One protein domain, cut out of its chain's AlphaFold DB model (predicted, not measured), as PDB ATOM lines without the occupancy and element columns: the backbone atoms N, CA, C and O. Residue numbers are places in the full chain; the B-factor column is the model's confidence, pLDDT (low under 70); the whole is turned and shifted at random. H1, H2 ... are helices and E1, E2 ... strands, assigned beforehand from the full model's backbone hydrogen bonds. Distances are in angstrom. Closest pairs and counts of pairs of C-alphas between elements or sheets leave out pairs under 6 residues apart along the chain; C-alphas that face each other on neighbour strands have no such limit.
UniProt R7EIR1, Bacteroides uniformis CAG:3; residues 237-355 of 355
ATOM      1  N   PHE A 237      20.163  21.265   0.136       85.75
ATOM      2  CA  PHE A 237      20.295  20.448   1.347       85.75
ATOM      3  C   PHE A 237      19.281  19.306   1.398       85.75
ATOM      4  O   PHE A 237      19.111  18.694   2.451       85.75
ATOM      5  N   ASP A 238      18.591  19.041   0.287       90.69
ATOM      6  CA  ASP A 238      17.651  17.930   0.211       90.69
ATOM      7  C   ASP A 238      18.403  16.618   0.461       90.69
ATOM      8  O   ASP A 238      19.561  16.443   0.059       90.69
ATOM      9  N   LEU A 239      17.762  15.705   1.179       91.12
ATOM     10  CA  LEU A 239      18.301  14.383   1.429       91.12
ATOM     11  C   LEU A 239      18.058  13.506   0.209       91.12
ATOM     12  O   LEU A 239      17.123  13.701  -0.569       91.12
ATOM     13  N   ARG A 240      18.912  12.498   0.050       88.19
ATOM     14  CA  ARG A 240      18.607  11.405  -0.868       88.19
ATOM     15  C   ARG A 240      17.325  10.707  -0.434       88.19
ATOM     16  O   ARG A 240      16.968  10.716   0.747       88.19
ATOM     17  N   LYS A 241      16.689  10.040  -1.394       85.56
ATOM     18  CA  LYS A 241      15.607   9.111  -1.097       85.56
ATOM     19  C   LYS A 241      16.077   8.094  -0.048       85.56
ATOM     20  O   LYS A 241      17.218   7.634  -0.099       85.56
ATOM     21  N   ASP A 242      15.203   7.804   0.911       88.69
ATOM     22  CA  ASP A 242      15.417   6.810   1.966       88.69
ATOM     23  C   ASP A 242      16.694   7.058   2.799       88.69
ATOM     24  O   ASP A 242      17.329   6.132   3.301       88.69
ATOM     25  N   ALA A 243      17.096   8.328   2.943       92.06
ATOM     26  CA  ALA A 243      18.271   8.724   3.708       92.06
ATOM     27  C   ALA A 243      17.917   9.492   4.986       92.06
ATOM     28  O   ALA A 243      16.913  10.197   5.082       92.06
ATOM     29  N   MET A 244      18.825   9.397   5.954       95.88
ATOM     30  CA  MET A 244      18.786  10.139   7.206       95.88
ATOM     31  C   MET A 244      20.067  10.960   7.350       95.88
ATOM     32  O   MET A 244      21.165  10.431   7.170       95.88
ATOM     33  N   ALA A 245      19.937  12.237   7.704       95.94
ATOM     34  CA  ALA A 245      21.061  13.076   8.107       95.94
ATOM     35  C   ALA A 245      21.154  13.124   9.633       95.94
ATOM     36  O   ALA A 245      20.199  13.474  10.319       95.94
ATOM     37  N   TYR A 246      22.313  12.765  10.171       96.44
ATOM     38  CA  TYR A 246      22.572  12.704  11.606       96.44
ATOM     39  C   TYR A 246      24.070  12.900  11.862       96.44
ATOM     40  O   TYR A 246      24.885  12.825  10.941       96.44
ATOM     41  N   CYS A 247      24.464  13.153  13.111       95.44
ATOM     42  CA  CYS A 247      25.881  13.223  13.452       95.44
ATOM     43  C   CYS A 247      26.495  11.816  13.436       95.44
ATOM     44  O   CYS A 247      26.246  11.018  14.339       95.44
ATOM     45  N   HIS A 248      27.318  11.508  12.429       90.94
ATOM     46  CA  HIS A 248      27.989  10.204  12.331       90.94
ATOM     47  C   HIS A 248      29.015   9.986  13.454       90.94
ATOM     48  O   HIS A 248      29.265   8.848  13.836       90.94
ATOM     49  N   SER A 249      29.575  11.067  14.007       90.81
ATOM     50  CA  SER A 249      30.431  11.012  15.196       90.81
ATOM     51  C   SER A 249      29.635  10.741  16.477       90.81
ATOM     52  O   SER A 249      30.220  10.379  17.486       90.81
ATOM     53  N   GLY A 250      28.310  10.897  16.464       94.00
ATOM     54  CA  GLY A 250      27.451  10.687  17.626       94.00
ATOM     55  C   GLY A 250      27.187  11.944  18.453       94.00
ATOM     56  O   GLY A 250      27.301  13.066  17.968       94.00
ATOM     57  N   TYR A 251      26.778  11.755  19.708       96.56
ATOM     58  CA  TYR A 251      26.250  12.824  20.560       96.56
ATOM     59  C   TYR A 251      26.774  12.732  21.996       96.56
ATOM     60  O   TYR A 251      26.960  11.647  22.536       96.56
ATOM     61  N   LYS A 252      26.941  13.872  22.673       95.81
ATOM     62  CA  LYS A 252      27.259  13.890  24.111       95.81
ATOM     63  C   LYS A 252      26.001  13.773  24.986       95.81
ATOM     64  O   LYS A 252      24.943  14.280  24.597       95.81
ATOM     65  N   PRO A 253      26.095  13.185  26.193       95.69
ATOM     66  CA  PRO A 253      25.071  13.340  27.222       95.69
ATOM     67  C   PRO A 253      24.816  14.827  27.514       95.69
ATOM     68  O   PRO A 253      25.730  15.646  27.469       95.69
ATOM     69  N   GLY A 254      23.561  15.193  27.757       95.69
ATOM     70  CA  GLY A 254      23.106  16.569  27.978       95.69
ATOM     71  C   GLY A 254      23.053  17.457  26.728       95.69
ATOM     72  O   GLY A 254      22.439  18.517  26.776       95.69
ATOM     73  N   ALA A 255      23.643  17.046  25.600       96.75
ATOM     74  CA  ALA A 255      23.583  17.812  24.357       96.75
ATOM     75  C   ALA A 255      22.243  17.624  23.627       96.75
ATOM     76  O   ALA A 255      21.545  16.624  23.825       96.75
ATOM     77  N   ARG A 256      21.924  18.568  22.732       97.69
ATOM     78  CA  ARG A 256      20.846  18.427  21.744       97.69
ATOM     79  C   ARG A 256      21.197  17.308  20.760       97.69
ATOM     80  O   ARG A 256      22.315  17.272  20.250       97.69
ATOM     81  N   LYS A 257      20.250  16.406  20.502       98.50
ATOM     82  CA  LYS A 257      20.431  15.218  19.655       98.50
ATOM     83  C   LYS A 257      19.285  15.142  18.666       98.50
ATOM     84  O   LYS A 257      18.136  14.940  19.056       98.50
ATOM     85  N   GLN A 258      19.606  15.375  17.400       98.00
ATOM     86  CA  GLN A 258      18.620  15.471  16.339       98.00
ATOM     87  C   GLN A 258      19.125  14.807  15.069       98.00
ATOM     88  O   GLN A 258      20.284  14.980  14.692       98.00
ATOM     89  N   ALA A 259      18.224  14.098  14.402       98.12
ATOM     90  CA  ALA A 259      18.400  13.643  13.034       98.12
ATOM     91  C   ALA A 259      17.309  14.239  12.140       98.12
ATOM     92  O   ALA A 259      16.253  14.654  12.622       98.12
ATOM     93  N   LEU A 260      17.577  14.278  10.840       96.94
ATOM     94  CA  LEU A 260      16.649  14.735   9.820       96.94
ATOM     95  C   LEU A 260      16.340  13.602   8.848       96.94
ATOM     96  O   LEU A 260      17.243  12.905   8.386       96.94
ATOM     97  N   VAL A 261      15.066  13.478   8.501       96.62
ATOM     98  CA  VAL A 261      14.581  12.721   7.338       96.62
ATOM     99  C   VAL A 261      13.718  13.641   6.483       96.62
ATOM    100  O   VAL A 261      13.299  14.702   6.948       96.62
ATOM    101  N   GLN A 262      13.455  13.263   5.235       94.44
ATOM    102  CA  GLN A 262      12.685  14.089   4.309       94.44
ATOM    103  C   GLN A 262      11.597  13.263   3.621       94.44
ATOM    104  O   GLN A 262      11.819  12.105   3.282       94.44
ATOM    105  N   HIS A 263      10.419  13.862   3.437       92.56
ATOM    106  CA  HIS A 263       9.255  13.261   2.772       92.56
ATOM    107  C   HIS A 263       8.770  11.934   3.385       92.56
ATOM    108  O   HIS A 263       8.146  11.130   2.696       92.56
ATOM    109  N   MET A 264       9.013  11.721   4.683       93.12
ATOM    110  CA  MET A 264       8.538  10.534   5.397       93.12
ATOM    111  C   MET A 264       7.067  10.694   5.819       93.12
ATOM    112  O   MET A 264       6.727  11.688   6.479       93.12
ATOM    113  N   PRO A 265       6.177   9.753   5.452       92.19
ATOM    114  CA  PRO A 265       4.807   9.751   5.950       92.19
ATOM    115  C   PRO A 265       4.747   9.350   7.430       92.19
ATOM    116  O   PRO A 265       3.950   9.918   8.185       92.19
ATOM    117  N   GLU A 266       5.609   8.428   7.865       95.31
ATOM    118  CA  GLU A 266       5.716   7.999   9.255       95.31
ATOM    119  C   GLU A 266       6.151   9.153  10.160       95.31
ATOM    120  O   GLU A 266       6.941  10.024   9.793       95.31
ATOM    121  N   ARG A 267       5.624   9.149  11.387       96.38
ATOM    122  CA  ARG A 267       5.975  10.126  12.428       96.38
ATOM    123  C   ARG A 267       6.576   9.478  13.658       96.38
ATOM    124  O   ARG A 267       7.357  10.122  14.341       96.38
ATOM    125  N   ALA A 268       6.239   8.228  13.950       98.31
ATOM    126  CA  ALA A 268       6.880   7.506  15.036       98.31
ATOM    127  C   ALA A 268       8.307   7.124  14.626       98.31
ATOM    128  O   ALA A 268       8.519   6.587  13.541       98.31
ATOM    129  N   PHE A 269       9.269   7.385  15.505       98.69
ATOM    130  CA  PHE A 269      10.642   6.923  15.350       98.69
ATOM    131  C   PHE A 269      11.131   6.279  16.643       98.69
ATOM    132  O   PHE A 269      10.596   6.528  17.730       98.69
ATOM    133  N   SER A 270      12.178   5.476  16.529       98.62
ATOM    134  CA  SER A 270      12.785   4.781  17.658       98.62
ATOM    135  C   SER A 270      14.304   4.867  17.626       98.62
ATOM    136  O   SER A 270      14.927   4.950  16.567       98.62
ATOM    137  N   LEU A 271      14.895   4.856  18.819       98.69
ATOM    138  CA  LEU A 271      16.319   4.623  19.030       98.69
ATOM    139  C   LEU A 271      16.487   3.192  19.534       98.69
ATOM    140  O   LEU A 271      15.779   2.766  20.452       98.69
ATOM    141  N   HIS A 272      17.443   2.479  18.959       98.38
ATOM    142  CA  HIS A 272      17.730   1.094  19.287       98.38
ATOM    143  C   HIS A 272      19.153   0.951  19.794       98.38
ATOM    144  O   HIS A 272      20.071   1.552  19.238       98.38
ATOM    145  N   ASP A 273      19.332   0.132  20.823       96.38
ATOM    146  CA  ASP A 273      20.637  -0.392  21.212       96.38
ATOM    147  C   ASP A 273      21.242  -1.162  20.025       96.38
ATOM    148  O   ASP A 273      20.612  -2.062  19.471       96.38
ATOM    149  N   ALA A 274      22.454  -0.796  19.609       93.88
ATOM    150  CA  ALA A 274      23.072  -1.370  18.416       93.88
ATOM    151  C   ALA A 274      23.524  -2.832  18.591       93.88
ATOM    152  O   ALA A 274      23.665  -3.537  17.596       93.88
ATOM    153  N   ALA A 275      23.766  -3.287  19.822       91.31
ATOM    154  CA  ALA A 275      24.212  -4.649  20.112       91.31
ATOM    155  C   ALA A 275      23.036  -5.623  20.263       91.31
ATOM    156  O   ALA A 275      23.121  -6.765  19.818       91.31
ATOM    157  N   THR A 276      21.945  -5.183  20.889       94.56
ATOM    158  CA  THR A 276      20.782  -6.034  21.189       94.56
ATOM    159  C   THR A 276      19.620  -5.831  20.220       94.56
ATOM    160  O   THR A 276      18.730  -6.675  20.148       94.56
ATOM    161  N   GLY A 277      19.588  -4.708  19.496       95.12
ATOM    162  CA  GLY A 277      18.452  -4.286  18.674       95.12
ATOM    163  C   GLY A 277      17.251  -3.782  19.484       95.12
ATOM    164  O   GLY A 277      16.244  -3.372  18.899       95.12
ATOM    165  N   GLN A 278      17.330  -3.788  20.818       97.19
ATOM    166  CA  GLN A 278      16.229  -3.390  21.687       97.19
ATOM    167  C   GLN A 278      15.907  -1.903  21.518       97.19
ATOM    168  O   GLN A 278      16.796  -1.054  21.560       97.19
ATOM    169  N   THR A 279      14.622  -1.571  21.388       98.25
ATOM    170  CA  THR A 279      14.157  -0.181  21.439       98.25
ATOM    171  C   THR A 279      14.365   0.392  22.839       98.25
ATOM    172  O   THR A 279      13.790  -0.098  23.810       98.25
ATOM    173  N   VAL A 280      15.162   1.454  22.933       98.06
ATOM    174  CA  VAL A 280      15.506   2.140  24.193       98.06
ATOM    175  C   VAL A 280      14.874   3.527  24.311       98.06
ATOM    176  O   VAL A 280      14.846   4.112  25.390       98.06
ATOM    177  N   TYR A 281      14.361   4.062  23.203       98.56
ATOM    178  CA  TYR A 281      13.633   5.324  23.159       98.56
ATOM    179  C   TYR A 281      12.635   5.301  22.004       98.56
ATOM    180  O   TYR A 281      12.921   4.753  20.938       98.56
ATOM    181  N   GLN A 282      11.482   5.927  22.212       98.50
ATOM    182  CA  GLN A 282      10.489   6.189  21.177       98.50
ATOM    183  C   GLN A 282      10.154   7.676  21.187       98.50
ATOM    184  O   GLN A 282      10.043   8.287  22.251       98.50
ATOM    185  N   GLY A 283       9.987   8.247  20.001       98.00
ATOM    186  CA  GLY A 283       9.644   9.648  19.824       98.00
ATOM    187  C   GLY A 283       8.705   9.855  18.643       98.00
ATOM    188  O   GLY A 283       8.423   8.944  17.865       98.00
ATOM    189  N   THR A 284       8.201  11.080  18.520       98.25
ATOM    190  CA  THR A 284       7.407  11.514  17.365       98.25
ATOM    191  C   THR A 284       8.160  12.616  16.638       98.25
ATOM    192  O   THR A 284       8.513  13.631  17.236       98.25
ATOM    193  N   ALA A 285       8.427  12.407  15.355       97.50
ATOM    194  CA  ALA A 285       9.114  13.344  14.496       97.50
ATOM    195  C   ALA A 285       8.230  14.566  14.224       97.50
ATOM    196  O   ALA A 285       7.037  14.445  13.922       97.50
ATOM    197  N   SER A 286       8.826  15.750  14.299       95.75
ATOM    198  CA  SER A 286       8.141  17.026  14.093       95.75
ATOM    199  C   SER A 286       8.626  17.703  12.811       95.75
ATOM    200  O   SER A 286       9.778  17.517  12.424       95.75
ATOM    201  N   PRO A 287       7.784  18.474  12.101       93.88
ATOM    202  CA  PRO A 287       8.252  19.273  10.972       93.88
ATOM    203  C   PRO A 287       9.377  20.226  11.396       93.88
ATOM    204  O   PRO A 287       9.264  20.893  12.425       93.88
ATOM    205  N   LEU A 288      10.446  20.312  10.597       89.94
ATOM    206  CA  LEU A 288      11.542  21.258  10.847       89.94
ATOM    207  C   LEU A 288      11.058  22.708  10.756       89.94
ATOM    208  O   LEU A 288      11.470  23.551  11.550       89.94
ATOM    209  N   ASN A 289      10.184  22.985   9.789       81.38
ATOM    210  CA  ASN A 289       9.525  24.271   9.645       81.38
ATOM    211  C   ASN A 289       8.021  24.106   9.864       81.38
ATOM    212  O   ASN A 289       7.400  23.194   9.322       81.38
ATOM    213  N   GLN A 290       7.440  24.991  10.669       75.12
ATOM    214  CA  GLN A 290       5.996  25.029  10.897       75.12
ATOM    215  C   GLN A 290       5.271  25.845   9.815       75.12
ATOM    216  O   GLN A 290       4.075  25.647   9.600       75.12
ATOM    217  N   ASP A 291       5.985  26.727   9.104       80.56
ATOM    218  CA  ASP A 291       5.453  27.408   7.927       80.56
ATOM    219  C   ASP A 291       5.463  26.463   6.722       80.56
ATOM    220  O   ASP A 291       6.503  26.191   6.116       80.56
ATOM    221  N   LYS A 292       4.267  26.005   6.340       73.44
ATOM    222  CA  LYS A 292       4.050  25.122   5.188       73.44
ATOM    223  C   LYS A 292       4.579  25.690   3.870       73.44
ATOM    224  O   LYS A 292       4.872  24.910   2.974       73.44
ATOM    225  N   LYS A 293       4.703  27.015   3.718       74.88
ATOM    226  CA  LYS A 293       5.243  27.623   2.485       74.88
ATOM    227  C   LYS A 293       6.749  27.419   2.337       74.88
ATOM    228  O   LYS A 293       7.266  27.485   1.226       74.88
ATOM    229  N   LEU A 294       7.438  27.191   3.451       75.69
ATOM    230  CA  LEU A 294       8.881  26.978   3.523       75.69
ATOM    231  C   LEU A 294       9.232  25.517   3.855       75.69
ATOM    232  O   LEU A 294      10.413  25.178   3.945       75.69
ATOM    233  N   ASP A 295       8.224  24.662   4.053       82.56
ATOM    234  CA  ASP A 295       8.408  23.251   4.357       82.56
ATOM    235  C   ASP A 295       8.829  22.482   3.101       82.56
ATOM    236  O   ASP A 295       8.060  22.289   2.159       82.56
ATOM    237  N   LYS A 296      10.075  22.010   3.108       87.06
ATOM    238  CA  LYS A 296      10.605  21.089   2.097       87.06
ATOM    239  C   LYS A 296      10.378  19.619   2.467       87.06
ATOM    240  O   LYS A 296      11.022  18.741   1.909       87.06
ATOM    241  N   GLY A 297       9.495  19.337   3.421       92.06
ATOM    242  CA  GLY A 297       9.168  17.995   3.891       92.06
ATOM    243  C   GLY A 297      10.164  17.428   4.899       92.06
ATOM    244  O   GLY A 297      10.224  16.210   5.048       92.06
ATOM    245  N   PHE A 298      10.959  18.269   5.567       94.56
ATOM    246  CA  PHE A 298      11.920  17.816   6.577       94.56
ATOM    247  C   PHE A 298      11.233  17.496   7.897       94.56
ATOM    248  O   PHE A 298      10.498  18.326   8.440       94.56
ATOM    249  N   LEU A 299      11.559  16.336   8.463       95.75
ATOM    250  CA  LEU A 299      11.172  15.952   9.812       95.75
ATOM    251  C   LEU A 299      12.394  15.873  10.719       95.75
ATOM    252  O   LEU A 299      13.420  15.311  10.343       95.75
ATOM    253  N   VAL A 300      12.248  16.402  11.929       97.44
ATOM    254  CA  VAL A 300      13.228  16.354  13.007       97.44
ATOM    255  C   VAL A 300      12.889  15.201  13.937       97.44
ATOM    256  O   VAL A 300      11.815  15.167  14.539       97.44
ATOM    257  N   LEU A 301      13.832  14.280  14.088       98.44
ATOM    258  CA  LEU A 301      13.809  13.224  15.091       98.44
ATOM    259  C   LEU A 301      14.619  13.724  16.287       98.44
ATOM    260  O   LEU A 301      15.848  13.651  16.267       98.44
ATOM    261  N   ASP A 302      13.949  14.282  17.295       98.50
ATOM    262  CA  ASP A 302      14.600  14.808  18.499       98.50
ATOM    263  C   ASP A 302      14.559  13.788  19.639       98.50
ATOM    264  O   ASP A 302      13.498  13.460  20.162       98.50
ATOM    265  N   PHE A 303      15.731  13.300  20.032       98.56
ATOM    266  CA  PHE A 303      15.923  12.340  21.122       98.56
ATOM    267  C   PHE A 303      16.854  12.919  22.194       98.56
ATOM    268  O   PHE A 303      17.559  12.197  22.899       98.56
ATOM    269  N   SER A 304      16.868  14.250  22.335       98.56
ATOM    270  CA  SER A 304      17.763  14.966  23.251       98.56
ATOM    271  C   SER A 304      17.611  14.531  24.710       98.56
ATOM    272  O   SER A 304      18.591  14.550  25.456       98.56
ATOM    273  N   SER A 305      16.418  14.090  25.119       98.06
ATOM    274  CA  SER A 305      16.150  13.603  26.478       98.06
ATOM    275  C   SER A 305      16.863  12.288  26.810       98.06
ATOM    276  O   SER A 305      17.042  11.973  27.986       98.06
ATOM    277  N   PHE A 306      17.283  11.520  25.804       98.12
ATOM    278  CA  PHE A 306      18.000  10.267  26.002       98.12
ATOM    279  C   PHE A 306      19.496  10.527  26.226       98.12
ATOM    280  O   PHE A 306      20.138  11.220  25.436       98.12
ATOM    281  N   ASN A 307      20.057  10.001  27.319       96.69
ATOM    282  CA  ASN A 307      21.417  10.336  27.768       96.69
ATOM    283  C   ASN A 307      22.269   9.135  28.183       96.69
ATOM    284  O   ASN A 307      23.429   9.326  28.546       96.69
ATOM    285  N   THR A 308      21.719   7.923  28.131       95.62
ATOM    286  CA  THR A 308      22.448   6.706  28.490       95.62
ATOM    287  C   THR A 308      23.610   6.502  27.516       95.62
ATOM    288  O   THR A 308      23.372   6.415  26.308       95.62
ATOM    289  N   PRO A 309      24.867   6.447  27.990       94.56
ATOM    290  CA  PRO A 309      25.995   6.223  27.101       94.56
ATOM    291  C   PRO A 309      25.959   4.838  26.450       94.56
ATOM    292  O   PRO A 309      25.625   3.867  27.120       94.56
ATOM    293  N   GLY A 310      26.344   4.751  25.175       92.69
ATOM    294  CA  GLY A 310      26.419   3.502  24.419       92.69
ATOM    295  C   GLY A 310      26.411   3.691  22.905       92.69
ATOM    296  O   GLY A 310      26.695   4.780  22.408       92.69
ATOM    297  N   GLN A 311      26.115   2.615  22.173       92.94
ATOM    298  CA  GLN A 311      26.039   2.584  20.708       92.94
ATOM    299  C   GLN A 311      24.599   2.345  20.265       92.94
ATOM    300  O   GLN A 311      23.941   1.433  20.771       92.94
ATOM    301  N   TYR A 312      24.123   3.150  19.318       95.62
ATOM    302  CA  TYR A 312      22.715   3.169  18.937       95.62
ATOM    303  C   TYR A 312      22.509   3.403  17.447       95.62
ATOM    304  O   TYR A 312      23.374   3.951  16.774       95.62
ATOM    305  N   PHE A 313      21.333   3.051  16.941       97.81
ATOM    306  CA  PHE A 313      20.859   3.501  15.634       97.81
ATOM    307  C   PHE A 313      19.423   4.020  15.731       97.81
ATOM    308  O   PHE A 313      18.666   3.631  16.622       97.81
ATOM    309  N   LEU A 314      19.054   4.911  14.813       98.56
ATOM    310  CA  LEU A 314      17.698   5.440  14.671       98.56
ATOM    311  C   LEU A 314      16.949   4.700  13.569       98.56
ATOM    312  O   LEU A 314      17.554   4.331  12.561       98.56
ATOM    313  N   SER A 315      15.636   4.575  13.729       98.19
ATOM    314  CA  SER A 315      14.731   4.069  12.696       98.19
ATOM    315  C   SER A 315      13.430   4.866  12.625       98.19
ATOM    316  O   SER A 315      12.882   5.265  13.656       98.19
ATOM    317  N   ILE A 316      12.927   5.065  11.408       97.88
ATOM    318  CA  ILE A 316      11.612   5.644  11.098       97.88
ATOM    319  C   ILE A 316      11.123   5.063   9.768       97.88
ATOM    320  O   ILE A 316      11.818   5.173   8.759       97.88
ATOM    321  N   GLY A 317       9.953   4.415   9.772       94.62
ATOM    322  CA  GLY A 317       9.518   3.605   8.630       94.62
ATOM    323  C   GLY A 317      10.585   2.568   8.264       94.62
ATOM    324  O   GLY A 317      11.107   1.884   9.145       94.62
ATOM    325  N   ASP A 318      10.959   2.527   6.986       93.94
ATOM    326  CA  ASP A 318      12.012   1.647   6.461       93.94
ATOM    327  C   ASP A 318      13.421   2.277   6.493       93.94
ATOM    328  O   ASP A 318      14.403   1.655   6.081       93.94
ATOM    329  N   VAL A 319      13.557   3.519   6.974       96.25
ATOM    330  CA  VAL A 319      14.837   4.240   7.000       96.25
ATOM    331  C   VAL A 319      15.552   4.008   8.325       96.25
ATOM    332  O   VAL A 319      15.019   4.305   9.396       96.25
ATOM    333  N   GLN A 320      16.806   3.556   8.246       96.75
ATOM    334  CA  GLN A 320      17.668   3.313   9.402       96.75
ATOM    335  C   GLN A 320      19.007   4.052   9.270       96.75
ATOM    336  O   GLN A 320      19.622   4.081   8.201       96.75
ATOM    337  N   SER A 321      19.492   4.636  10.368       97.06
ATOM    338  CA  SER A 321      20.853   5.179  10.431       97.06
ATOM    339  C   SER A 321      21.893   4.057  10.543       97.06
ATOM    340  O   SER A 321      21.599   2.964  11.027       97.06
ATOM    341  N   LYS A 322      23.161   4.334  10.206       93.25
ATOM    342  CA  LYS A 322      24.250   3.491  10.735       93.25
ATOM    343  C   LYS A 322      24.379   3.705  12.250       93.25
ATOM    344  O   LYS A 322      23.935   4.753  12.739       93.25
ATOM    345  N   PRO A 323      25.003   2.761  12.977       93.50
ATOM    346  CA  PRO A 323      25.307   2.951  14.385       93.50
ATOM    347  C   PRO A 323      26.108   4.230  14.641       93.50
ATOM    348  O   PRO A 323      26.985   4.594  13.854       93.50
ATOM    349  N   PHE A 324      25.796   4.904  15.739       93.75
ATOM    350  CA  PHE A 324      26.500   6.071  16.244       93.75
ATOM    351  C   PHE A 324      26.527   6.042  17.776       93.75
ATOM    352  O   PHE A 324      25.636   5.464  18.413       93.75
ATOM    353  N   PRO A 325      27.507   6.710  18.396       93.56
ATOM    354  CA  PRO A 325      27.598   6.696  19.840       93.56
ATOM    355  C   PRO A 325      26.821   7.808  20.527       93.56
ATOM    356  O   PRO A 325      26.659   8.912  20.007       93.56
ATOM    357  N   ILE A 326      26.407   7.538  21.760       95.69
ATOM    358  CA  ILE A 326      26.065   8.566  22.739       95.69
ATOM    359  C   ILE A 326      27.055   8.421  23.891       95.69
ATOM    360  O   ILE A 326      27.179   7.345  24.465       95.69
ATOM    361  N   GLY A 327      27.810   9.465  24.220       93.94
ATOM    362  CA  GLY A 327      28.854   9.379  25.242       93.94
ATOM    363  C   GLY A 327      29.782  10.589  25.260       93.94
ATOM    364  O   GLY A 327      29.789  11.399  24.336       93.94
ATOM    365  N   ASN A 328      30.572  10.724  26.328       92.06
ATOM    366  CA  ASN A 328      31.509  11.847  26.475       92.06
ATOM    367  C   ASN A 328      32.586  11.866  25.382       92.06
ATOM    368  O   ASN A 328      33.030  12.944  24.981       92.06
ATOM    369  N   ASP A 329      32.917  10.691  24.854       89.38
ATOM    370  CA  ASP A 329      33.980  10.488  23.876       89.38
ATOM    371  C   ASP A 329      33.469  10.370  22.430       89.38
ATOM    372  O   ASP A 329      34.241  10.034  21.535       89.38
ATOM    373  N   ALA A 330      32.196  10.697  22.161       90.12
ATOM    374  CA  ALA A 330      31.598  10.608  20.820       90.12
ATOM    375  C   ALA A 330      32.473  11.267  19.725       90.12
ATOM    376  O   ALA A 330      32.675  10.728  18.642       90.12
ATOM    377  N   TYR A 331      33.098  12.405  20.031       91.50
ATOM    378  CA  TYR A 331      33.916  13.149  19.065       91.50
ATOM    379  C   TYR A 331      35.391  12.727  19.010       91.50
ATOM    380  O   TYR A 331      36.147  13.289  18.216       91.50
ATOM    381  N   LEU A 332      35.821  11.753  19.820       89.38
ATOM    382  CA  LEU A 332      37.232  11.368  19.928       89.38
ATOM    383  C   LEU A 332      37.789  10.851  18.596       89.38
ATOM    384  O   LEU A 332      38.892  11.231  18.210       89.38
ATOM    385  N   SER A 333      37.009  10.056  17.854       88.62
ATOM    386  CA  SER A 333      37.409   9.591  16.517       88.62
ATOM    387  C   SER A 333      37.680  10.757  15.574       88.62
ATOM    388  O   SER A 333      38.744  10.837  14.969       88.62
ATOM    389  N   THR A 334      36.746  11.706  15.491       90.06
ATOM    390  CA  THR A 334      36.879  12.877  14.618       90.06
ATOM    391  C   THR A 334      38.060  13.760  15.013       90.06
ATOM    392  O   THR A 334      38.729  14.296  14.130       90.06
ATOM    393  N   ALA A 335      38.357  13.889  16.309       91.94
ATOM    394  CA  ALA A 335      39.529  14.625  16.773       91.94
ATOM    395  C   ALA A 335      40.834  13.977  16.274       91.94
ATOM    396  O   ALA A 335      41.684  14.668  15.713       91.94
ATOM    397  N   TRP A 336      40.965  12.652  16.393       92.81
ATOM    398  CA  TRP A 336      42.130  11.916  15.889       92.81
ATOM    399  C   TRP A 336      42.287  12.011  14.371       92.81
ATOM    400  O   TRP A 336      43.389  12.280  13.890       92.81
ATOM    401  N   HIS A 337      41.198  11.850  13.615       91.75
ATOM    402  CA  HIS A 337      41.222  12.002  12.156       91.75
ATOM    403  C   HIS A 337      41.607  13.424  11.735       91.75
ATOM    404  O   HIS A 337      42.419  13.587  10.832       91.75
ATOM    405  N   THR A 338      41.096  14.446  12.427       93.00
ATOM    406  CA  THR A 338      41.458  15.852  12.177       93.00
ATOM    407  C   THR A 338      42.947  16.108  12.432       93.00
ATOM    408  O   THR A 338      43.614  16.732  11.610       93.00
ATOM    409  N   LEU A 339      43.500  15.603  13.540       93.44
ATOM    410  CA  LEU A 339      44.936  15.724  13.822       93.44
ATOM    411  C   LEU A 339      45.785  15.007  12.768       93.44
ATOM    412  O   LEU A 339      46.817  15.530  12.348       93.44
ATOM    413  N   ASN A 340      45.347  13.831  12.316       92.38
ATOM    414  CA  ASN A 340      46.035  13.093  11.264       92.38
ATOM    415  C   ASN A 340      45.990  13.811   9.908       92.38
ATOM    416  O   ASN A 340      46.986  13.797   9.193       92.38
ATOM    417  N   PHE A 341      44.887  14.494   9.597       91.88
ATOM    418  CA  PHE A 341      44.794  15.360   8.423       91.88
ATOM    419  C   PHE A 341      45.805  16.516   8.492       91.88
ATOM    420  O   PHE A 341      46.584  16.713   7.571       91.88
ATOM    421  N   PHE A 342      45.915  17.233   9.615       90.88
ATOM    422  CA  PHE A 342      46.956  18.270   9.736       90.88
ATOM    423  C   PHE A 342      48.383  17.715   9.646       90.88
ATOM    424  O   PHE A 342      49.290  18.418   9.202       90.88
ATOM    425  N   PHE A 343      48.603  16.465  10.062       89.94
ATOM    426  CA  PHE A 343      49.874  15.784   9.837       89.94
ATOM    427  C   PHE A 343      50.137  15.545   8.340       89.94
ATOM    428  O   PHE A 343      51.259  15.791   7.908       89.94
ATOM    429  N   SER A 344      49.129  15.153   7.546       88.75
ATOM    430  CA  SER A 344      49.288  14.945   6.096       88.75
ATOM    431  C   SER A 344      49.535  16.228   5.300       88.75
ATOM    432  O   SER A 344      50.158  16.163   4.248       88.75
ATOM    433  N   GLU A 345      49.104  17.386   5.804       89.00
ATOM    434  CA  GLU A 345      49.281  18.691   5.140       89.00
ATOM    435  C   GLU A 345      50.656  19.348   5.399       89.00
ATOM    436  O   GLU A 345      50.886  20.506   5.039       89.00
ATOM    437  N   ARG A 346      51.597  18.658   6.062       87.06
ATOM    438  CA  ARG A 346      52.923  19.223   6.359       87.06
ATOM    439  C   ARG A 346      53.757  19.405   5.089       87.06
ATOM    440  O   ARG A 346      54.185  18.444   4.459       87.06
ATOM    441  N   CYS A 347      54.076  20.657   4.775       80.00
ATOM    442  CA  CYS A 347      55.027  21.015   3.723       80.00
ATOM    443  C   CYS A 347      56.477  20.988   4.244       80.00
ATOM    444  O   CYS A 347      56.727  21.267   5.417       80.00
ATOM    445  N   GLY A 348      57.442  20.661   3.377       81.44
ATOM    446  CA  GLY A 348      58.868  20.572   3.735       81.44
ATOM    447  C   GLY A 348      59.238  19.342   4.572       81.44
ATOM    448  O   GLY A 348      60.369  19.228   5.038       81.44
ATOM    449  N   PHE A 349      58.290  18.424   4.756       80.25
ATOM    450  CA  PHE A 349      58.477  17.125   5.381       80.25
ATOM    451  C   PHE A 349      58.215  16.045   4.330       80.25
ATOM    452  O   PHE A 349      57.232  16.124   3.586       80.25
ATOM    453  N   ASP A 350      59.102  15.056   4.254       79.25
ATOM    454  CA  ASP A 350      58.871  13.881   3.420       79.25
ATOM    455  C   ASP A 350      57.743  13.066   4.052       79.25
ATOM    456  O   ASP A 350      57.913  12.466   5.115       79.25
ATOM    457  N   GLN A 351      56.559  13.150   3.449       79.06
ATOM    458  CA  GLN A 351      55.335  12.606   3.999       79.06
ATOM    459  C   GLN A 351      55.105  11.227   3.377       79.06
ATOM    460  O   GLN A 351      54.619  11.162   2.245       79.06
ATOM    461  N   PRO A 352      55.385  10.115   4.092       71.56
ATOM    462  CA  PRO A 352      55.459   8.810   3.452       71.56
ATOM    463  C   PRO A 352      54.126   8.412   2.817       71.56
ATOM    464  O   PRO A 352      53.108   8.310   3.510       71.56
ATOM    465  N   GLY A 353      54.151   8.158   1.507       67.62
ATOM    466  CA  GLY A 353      52.975   7.774   0.723       67.62
ATOM    467  C   GLY A 353      52.165   8.944   0.151       67.62
ATOM    468  O   GLY A 353      51.101   8.690  -0.412       67.62
ATOM    469  N   ILE A 354      52.643  10.187   0.288       70.81
ATOM    470  CA  ILE A 354      52.108  11.379  -0.395       70.81
ATOM    471  C   ILE A 354      53.200  12.026  -1.251       70.81
ATOM    472  O   ILE A 354      52.997  12.202  -2.453       70.81
ATOM    473  N   HIS A 355      54.318  12.387  -0.614       66.19
ATOM    474  CA  HIS A 355      55.567  12.787  -1.265       66.19
ATOM    475  C   HIS A 355      56.449  11.546  -1.449       66.19
ATOM    476  O   HIS A 355      57.270  11.577  -2.394       66.19
TER     477      HIS A 355
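Overview. This is residues 237 to 355 of the 355 residues of a protein of Bacteroides uniformis CAG:3 (UniProt R7EIR1). With little regular structure, a small head of strands and loops has its strongly twisted sheet, E3 E2 E5 E6, partly covered by the strand pair E1 E4, while H1 makes an arm whose residues 336 to 342 stick out. The 119 printed residues, 45 in named elements, run E1 to E6, then H1: mixed class, both sheets antiparallel. The whole is loose, radius of gyration of the C-alphas 17.8 A, spanning 54 by 36 by 25 A.

Arrangement. E1, residues 258 to 262, is the antiparallel neighbour of E4, residues 298 to 302; N 259 and O 301 are 3.1 A apart. E2, residues 268 to 273, forms a hairpin with E3, residues 279 to 284; N 271 and O 281 are 2.9 A apart. The closest C-alphas of E3 and E4, Thr 284 and Leu 301, are 7.0 A apart. E5, residues 310 to 316, is antiparallel to E2, N 270 and O 315 3.0 A apart, and forms a hairpin with E6, residues 324 to 326, N 312 and O 324 2.9 A apart. H1, residues 332 to 344, is not on the sheet; its O i to N i+4 pairs are within hydrogen-bond range.

Along the chain. E1 begins at C-alpha 258 (18.620, 15.471, 16.339). E5 measures 20.0 A. H1, 18.7 A, ends at C-alpha 344 (49.288, 14.945, 6.096).

Size, cuts and confidence. The printed part has no cut. The E3 to E4 link is long. Residues 353 and 355 are under pLDDT 70.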